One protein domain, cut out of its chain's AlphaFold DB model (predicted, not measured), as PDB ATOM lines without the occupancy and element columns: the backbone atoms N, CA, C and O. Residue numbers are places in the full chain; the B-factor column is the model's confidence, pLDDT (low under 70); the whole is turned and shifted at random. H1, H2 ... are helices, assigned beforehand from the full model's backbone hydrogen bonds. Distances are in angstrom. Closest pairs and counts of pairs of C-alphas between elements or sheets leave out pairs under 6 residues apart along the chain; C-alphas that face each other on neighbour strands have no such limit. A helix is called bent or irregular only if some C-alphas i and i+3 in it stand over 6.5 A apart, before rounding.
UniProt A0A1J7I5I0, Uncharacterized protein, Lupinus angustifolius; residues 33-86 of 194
ATOM      1  N   LYS A  33     177.233 197.101 265.615       86.19
ATOM      2  CA  LYS A  33     176.907 195.665 265.587       86.19
ATOM      3  C   LYS A  33     178.156 194.809 265.437       86.19
ATOM      4  O   LYS A  33     178.289 193.779 266.101       86.19
ATOM      5  N   LEU A  34     179.086 195.247 264.592       86.31
ATOM      6  CA  LEU A  34     180.336 194.534 264.374       86.31
ATOM      7  C   LEU A  34     181.243 194.621 265.608       86.31
ATOM      8  O   LEU A  34     181.847 193.618 265.978       86.31
ATOM      9  N   ARG A  35     181.268 195.763 266.307       87.44
ATOM     10  CA  ARG A  35     182.012 195.908 267.573       87.44
ATOM     11  C   ARG A  35     181.490 194.977 268.662       87.44
ATOM     12  O   ARG A  35     182.282 194.356 269.362       87.44
ATOM     13  N   SER A  36     180.171 194.855 268.807       86.44
ATOM     14  CA  SER A  36     179.588 193.904 269.759       86.44
ATOM     15  C   SER A  36     179.912 192.462 269.383       86.44
ATOM     16  O   SER A  36     180.327 191.703 270.247       86.44
ATOM     17  N   LYS A  37     179.838 192.109 268.096       89.50
ATOM     18  CA  LYS A  37     180.215 190.770 267.626       89.50
ATOM     19  C   LYS A  37     181.681 190.429 267.913       89.50
ATOM     20  O   LYS A  37     181.961 189.314 268.333       89.50
ATOM     21  N   ILE A  38     182.602 191.369 267.698       90.25
ATOM     22  CA  ILE A  38     184.025 191.172 268.014       90.25
ATOM     23  C   ILE A  38     184.204 190.940 269.517       90.25
ATOM     24  O   ILE A  38     184.788 189.935 269.898       90.25
ATOM     25  N   ARG A  39     183.612 191.798 270.363       91.12
ATOM     26  CA  ARG A  39     183.671 191.638 271.825       91.12
ATOM     27  C   ARG A  39     183.124 190.287 272.293       91.12
ATOM     28  O   ARG A  39     183.742 189.659 273.142       91.12
ATOM     29  N   CYS A  40     182.000 189.833 271.737       91.81
ATOM     30  CA  CYS A  40     181.446 188.513 272.049       91.81
ATOM     31  C   CYS A  40     182.411 187.392 271.652       91.81
ATOM     32  O   CYS A  40     182.736 186.558 272.485       91.81
ATOM     33  N   ASN A  41     182.931 187.415 270.423       92.00
ATOM     34  CA  ASN A  41     183.856 186.385 269.949       92.00
ATOM     35  C   ASN A  41     185.147 186.314 270.786       92.00
ATOM     36  O   ASN A  41     185.655 185.222 271.039       92.00
ATOM     37  N   ASP A  42     185.681 187.465 271.200       92.12
ATOM     38  CA  ASP A  42     186.888 187.529 272.026       92.12
ATOM     39  C   ASP A  42     186.642 186.908 273.410       92.12
ATOM     40  O   ASP A  42     187.450 186.110 273.893       92.12
ATOM     41  N   LEU A  43     185.498 187.221 274.028       92.50
ATOM     42  CA  LEU A  43     185.092 186.637 275.308       92.50
ATOM     43  C   LEU A  43     184.825 185.134 275.187       92.50
ATOM     44  O   LEU A  43     185.298 184.371 276.026       92.50
ATOM     45  N   ASP A  44     184.140 184.692 274.133       92.75
ATOM     46  CA  ASP A  44     183.833 183.277 273.901       92.75
ATOM     47  C   ASP A  44     185.104 182.425 273.846       92.75
ATOM     48  O   ASP A  44     185.156 181.333 274.418       92.75
ATOM     49  N   LEU A  45     186.164 182.927 273.201       93.50
ATOM     50  CA  LEU A  45     187.444 182.226 273.135       93.50
ATOM     51  C   LEU A  45     188.074 182.066 274.527       93.50
ATOM     52  O   LEU A  45     188.542 180.977 274.876       93.50
ATOM     53  N   LEU A  46     188.068 183.135 275.326       93.25
ATOM     54  CA  LEU A  46     188.603 183.127 276.687       93.25
ATOM     55  C   LEU A  46     187.802 182.194 277.598       93.25
ATOM     56  O   LEU A  46     188.393 181.369 278.295       93.25
ATOM     57  N   PHE A  47     186.471 182.260 277.543       92.56
ATOM     58  CA  PHE A  47     185.601 181.385 278.325       92.56
ATOM     59  C   PHE A  47     185.738 179.922 277.911       92.56
ATOM     60  O   PHE A  47     185.795 179.047 278.772       92.56
ATOM     61  N   THR A  48     185.882 179.632 276.617       93.69
ATOM     62  CA  THR A  48     186.139 178.265 276.133       93.69
ATOM     63  C   THR A  48     187.446 177.714 276.701       93.69
ATOM     64  O   THR A  48     187.519 176.561 277.125       93.69
ATOM     65  N   TYR A  49     188.501 178.529 276.740       95.06
ATOM     66  CA  TYR A  49     189.763 178.113 277.343       95.06
ATOM     67  C   TYR A  49     189.643 177.916 278.861       95.06
ATOM     68  O   TYR A  49     190.107 176.902 279.387       95.06
ATOM     69  N   PHE A  50     188.996 178.856 279.553       93.56
ATOM     70  CA  PHE A  50     188.764 178.804 280.995       93.56
ATOM     71  C   PHE A  50     187.972 177.558 281.400       93.56
ATOM     72  O   PHE A  50     188.443 176.768 282.214       93.56
ATOM     73  N   THR A  51     186.821 177.324 280.770       92.81
ATOM     74  CA  THR A  51     185.961 176.156 281.018       92.81
ATOM     75  C   THR A  51     186.690 174.844 280.757       92.81
ATOM     76  O   THR A  51     186.623 173.931 281.574       92.81
ATOM     77  N   ARG A  52     187.478 174.766 279.677       94.56
ATOM     78  CA  ARG A  52     188.306 173.592 279.367       94.56
ATOM     79  C   ARG A  52     189.351 173.288 280.441       94.56
ATOM     80  O   ARG A  52     189.717 172.129 280.630       94.56
ATOM     81  N   ARG A  53     189.897 174.316 281.094       95.38
ATOM     82  CA  ARG A  53     190.844 174.149 282.205       95.38
ATOM     83  C   ARG A  53     190.120 173.797 283.497       95.38
ATOM     84  O   ARG A  53     190.545 172.876 284.185       95.38
ATOM     85  N   ALA A  54     189.016 174.474 283.786       93.50
ATOM     86  CA  ALA A  54     188.207 174.238 284.972       93.50
ATOM     87  C   ALA A  54     187.599 172.828 285.008       93.50
ATOM     88  O   ALA A  54     187.487 172.247 286.080       93.50
ATOM     89  N   SER A  55     187.278 172.242 283.850       92.38
ATOM     90  CA  SER A  55     186.707 170.893 283.750       92.38
ATOM     91  C   SER A  55     187.698 169.760 284.051       92.38
ATOM     92  O   SER A  55     187.335 168.595 283.922       92.38
ATOM     93  N   GLN A  56     188.962 170.064 284.361       94.25
ATOM     94  CA  GLN A  56     189.984 169.043 284.617       94.25
ATOM     95  C   GLN A  56     189.882 168.434 286.024       94.25
ATOM     96  O   GLN A  56     190.318 167.302 286.210       94.25
ATOM     97  N   SER A  57     189.312 169.155 286.994       94.50
ATOM     98  CA  SER A  57     189.082 168.688 288.367       94.50
ATOM     99  C   SER A  57     187.710 169.145 288.868       94.50
ATOM    100  O   SER A  57     187.201 170.187 288.453       94.50
ATOM    101  N   GLU A  58     187.104 168.374 289.771       91.56
ATOM    102  CA  GLU A  58     185.806 168.708 290.362       91.56
ATOM    103  C   GLU A  58     185.880 169.977 291.229       91.56
ATOM    104  O   GLU A  58     184.981 170.818 291.178       91.56
ATOM    105  N   ASP A  59     186.979 170.167 291.960       93.00
ATOM    106  CA  ASP A  59     187.179 171.349 292.806       93.00
ATOM    107  C   ASP A  59     187.330 172.619 291.961       93.00
ATOM    108  O   ASP A  59     186.715 173.650 292.241       93.00
ATOM    109  N   THR A  60     188.098 172.539 290.866       92.81
ATOM    110  CA  THR A  60     188.274 173.664 289.932       92.81
ATOM    111  C   THR A  60     187.001 173.973 289.161       92.81
ATOM    112  O   THR A  60     186.763 175.120 288.790       92.81
ATOM    113  N   TYR A  61     186.176 172.959 288.928       92.44
ATOM    114  CA  TYR A  61     184.884 173.107 288.288       92.44
ATOM    115  C   TYR A  61     183.882 173.844 289.190       92.44
ATOM    116  O   TYR A  61     183.264 174.807 288.740       92.44
ATOM    117  N   LYS A  62     183.775 173.462 290.470       94.75
ATOM    118  CA  LYS A  62     182.936 174.173 291.455       94.75
ATOM    119  C   LYS A  62     183.383 175.623 291.621       94.75
ATOM    120  O   LYS A  62     182.563 176.528 291.541       94.75
ATOM    121  N   PHE A  63     184.694 175.846 291.732       93.88
ATOM    122  CA  PHE A  63     185.257 177.195 291.763       93.88
ATOM    123  C   PHE A  63     184.873 178.017 290.523       93.88
ATOM    124  O   PHE A  63     184.504 179.184 290.635       93.88
ATOM    125  N   ALA A  64     184.937 177.420 289.332       93.56
ATOM    126  CA  ALA A  64     184.586 178.113 288.100       93.56
ATOM    127  C   ALA A  64     183.101 178.493 288.020       93.56
ATOM    128  O   ALA A  64     182.800 179.555 287.480       93.56
ATOM    129  N   LEU A  65     182.198 177.672 288.567       93.62
ATOM    130  CA  LEU A  65     180.772 178.003 288.664       93.62
ATOM    131  C   LEU A  65     180.534 179.205 289.578       93.62
ATOM    132  O   LEU A  65     179.907 180.172 289.155       93.62
ATOM    133  N   ASP A  66     181.113 179.197 290.779       94.00
ATOM    134  CA  ASP A  66     180.954 180.302 291.730       94.00
ATOM    135  C   ASP A  66     181.467 181.628 291.154       94.00
ATOM    136  O   ASP A  66     180.866 182.688 291.346       94.00
ATOM    137  N   VAL A  67     182.601 181.584 290.447       94.69
ATOM    138  CA  VAL A  67     183.163 182.760 289.770       94.69
ATOM    139  C   VAL A  67     182.253 183.215 288.635       94.69
ATOM    140  O   VAL A  67     182.020 184.416 288.491       94.69
ATOM    141  N   TYR A  68     181.728 182.278 287.844       93.06
ATOM    142  CA  TYR A  68     180.827 182.587 286.741       93.06
ATOM    143  C   TYR A  68     179.565 183.297 287.235       93.06
ATOM    144  O   TYR A  68     179.280 184.396 286.757       93.06
ATOM    145  N   ASP A  69     178.884 182.752 288.241       93.75
ATOM    146  CA  ASP A  69     177.636 183.317 288.763       93.75
ATOM    147  C   ASP A  69     177.842 184.721 289.350       93.75
ATOM    148  O   ASP A  69     177.082 185.647 289.053       93.75
ATOM    149  N   LYS A  70     178.927 184.924 290.111       95.19
ATOM    150  CA  LYS A  70     179.298 186.249 290.639       95.19
ATOM    151  C   LYS A  70     179.582 187.246 289.518       95.19
ATOM    152  O   LYS A  70     179.103 188.378 289.563       95.19
ATOM    153  N   SER A  71     180.350 186.830 288.511       94.00
ATOM    154  CA  SER A  71     180.698 187.694 287.381       94.00
ATOM    155  C   SER A  71     179.472 188.066 286.544       94.00
ATOM    156  O   SER A  71     179.337 189.214 286.123       94.00
ATOM    157  N   LEU A  72     178.536 187.132 286.361       93.56
ATOM    158  CA  LEU A  72     177.302 187.355 285.619       93.56
ATOM    159  C   LEU A  72     176.399 188.349 286.352       93.56
ATOM    160  O   LEU A  72     175.933 189.308 285.739       93.56
ATOM    161  N   ALA A  73     176.230 188.184 287.667       94.00
ATOM    162  CA  ALA A  73     175.476 189.126 288.488       94.00
ATOM    163  C   ALA A  73     176.049 190.552 288.401       94.00
ATOM    164  O   ALA A  73     175.298 191.510 288.215       94.00
ATOM    165  N   GLN A  74     177.377 190.706 288.459       94.50
ATOM    166  CA  GLN A  74     178.029 192.010 288.290       94.50
ATOM    167  C   GLN A  74     177.779 192.612 286.903       94.50
ATOM    168  O   GLN A  74     177.444 193.789 286.796       94.50
ATOM    169  N   VAL A  75     177.887 191.816 285.836       93.81
ATOM    170  CA  VAL A  75     177.604 192.283 284.469       93.81
ATOM    171  C   VAL A  75     176.156 192.752 284.338       93.81
ATOM    172  O   VAL A  75     175.910 193.805 283.750       93.81
ATOM    173  N   GLU A  76     175.193 192.024 284.902       92.69
ATOM    174  CA  GLU A  76     173.794 192.449 284.899       92.69
ATOM    175  C   GLU A  76     173.573 193.755 285.665       92.69
ATOM    176  O   GLU A  76     172.786 194.587 285.212       92.69
ATOM    177  N   ILE A  77     174.259 193.957 286.792       94.38
ATOM    178  CA  ILE A  77     174.211 195.216 287.548       94.38
ATOM    179  C   ILE A  77     174.726 196.367 286.679       94.38
ATOM    180  O   ILE A  77     173.994 197.333 286.478       94.38
ATOM    181  N   TYR A  78     175.904 196.229 286.065       92.69
ATOM    182  CA  TYR A  78     176.454 197.259 285.177       92.69
ATOM    183  C   TYR A  78     175.545 197.561 283.979       92.69
ATOM    184  O   TYR A  78     175.388 198.715 283.578       92.69
ATOM    185  N   LEU A  79     174.913 196.537 283.398       90.62
ATOM    186  CA  LEU A  79     173.958 196.727 282.304       90.62
ATOM    187  C   LEU A  79     172.689 197.452 282.770       90.62
ATOM    188  O   LEU A  79     172.178 198.313 282.049       90.62
ATOM    189  N   LYS A  80     172.195 197.142 283.974       90.06
ATOM    190  CA  LYS A  80     171.048 197.831 284.582       90.06
ATOM    191  C   LYS A  80     171.383 199.290 284.883       90.06
ATOM    192  O   LYS A  80     170.604 200.161 284.500       90.06
ATOM    193  N   GLU A  81     172.541 199.574 285.473       90.00
ATOM    194  CA  GLU A  81     173.025 200.937 285.737       90.00
ATOM    195  C   GLU A  81     173.126 201.765 284.454       90.00
ATOM    196  O   GLU A  81     172.602 202.881 284.392       90.00
ATOM    197  N   LEU A  82     173.699 201.180 283.396       86.62
ATOM    198  CA  LEU A  82     173.801 201.814 282.083       86.62
ATOM    199  C   LEU A  82     172.419 202.137 281.494       86.62
ATOM    200  O   LEU A  82     172.237 203.195 280.894       86.62
ATOM    201  N   SER A  83     171.439 201.246 281.671       80.88
ATOM    202  CA  SER A  83     170.067 201.447 281.181       80.88
ATOM    203  C   SER A  83     169.259 202.458 282.002       80.88
ATOM    204  O   SER A  83     168.389 203.131 281.455       80.88
ATOM    205  N   CYS A  84     169.560 202.595 283.296       76.44
ATOM    206  CA  CYS A  84     168.848 203.473 284.226       76.44
ATOM    207  C   CYS A  84     169.439 204.900 284.265       76.44
ATOM    208  O   CYS A  84     168.946 205.762 284.987       76.44
ATOM    209  N   GLY A  85     170.502 205.170 283.494       60.22
ATOM    210  CA  GLY A  85     171.099 206.505 283.355       60.22
ATOM    211  C   GLY A  85     171.760 207.037 284.628       60.22
ATOM    212  O   GLY A  85     172.077 208.223 284.712       60.22
ATOM    213  N   LYS A  86     171.975 206.178 285.628       55.50
ATOM    214  CA  LYS A  86     172.583 206.567 286.895       55.50
ATOM    215  C   LYS A  86     174.097 206.526 286.720       55.50
ATOM    216  O   LYS A  86     174.748 205.536 287.023       55.50
TER     217      LYS A  86
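What this domain is: This is residues 33 to 86 of the 194 residues of an uncharacterized protein of Lupinus angustifolius (UniProt A0A1J7I5I0). Two long helices, H1 and then H2, make a helical hairpin that opens as a narrow V: they come together beside the tight turn that joins them and spread apart toward the two ends of the printed part. H1 from residue 33 to 46 and H2 from residue 69 to 84 stand free as the two arms of the V. The printed part has 54 residues, with two named helices and no named strand, and its class is all helix. It is loose, with a radius of gyration of the C-alphas of 14.1 A, and flat, its C-alphas spanning 42 by 25 by 7 A.

How they stand to each other: Start at Lys 33 and go along H1, residues 33 to 54; with 3 residues between them, H2 follows, residues 58 to 84. The two touch, and the place to look is Ala 54 and Tyr 61, whose C-alphas are the closest of the two helices at 4.8 A. H1 touches H2 with residues 51 to 54 alone, and H2 touches H1 with residues 60 to 64 alone. Their lines stand at a shallow tilt of 22 degrees and they run opposite ways, a helical hairpin. Their centres are 14.9 A from each other. In both H1 and H2 every backbone O i to N i+4 pair is within hydrogen-bond range.

Where its parts are: Find C-alpha 33 at (176.907, 195.665, 265.587); from there H1 runs 31.0 A to C-alpha 54 at (188.207, 174.238, 284.972). Residues 55 to 57 are the tight link. Then find C-alpha 58 at (185.806, 168.708, 290.362), where H2, the longest helix with 27 residues, sets out for C-alpha 84 at (168.848, 203.473, 284.226), 39.2 A from its first. Neither helix is bent.

The domain as a whole: The two C-alphas farthest apart are those of Ser 57 and Gly 85, 42.2 A. The first and last printed C-alphas, those of Lys 33 and Lys 86, are 24.3 A apart. The printed part has no cut. Its mean pLDDT is 90.6, and the model's confidence is low, under 70, at residues 85 to 86.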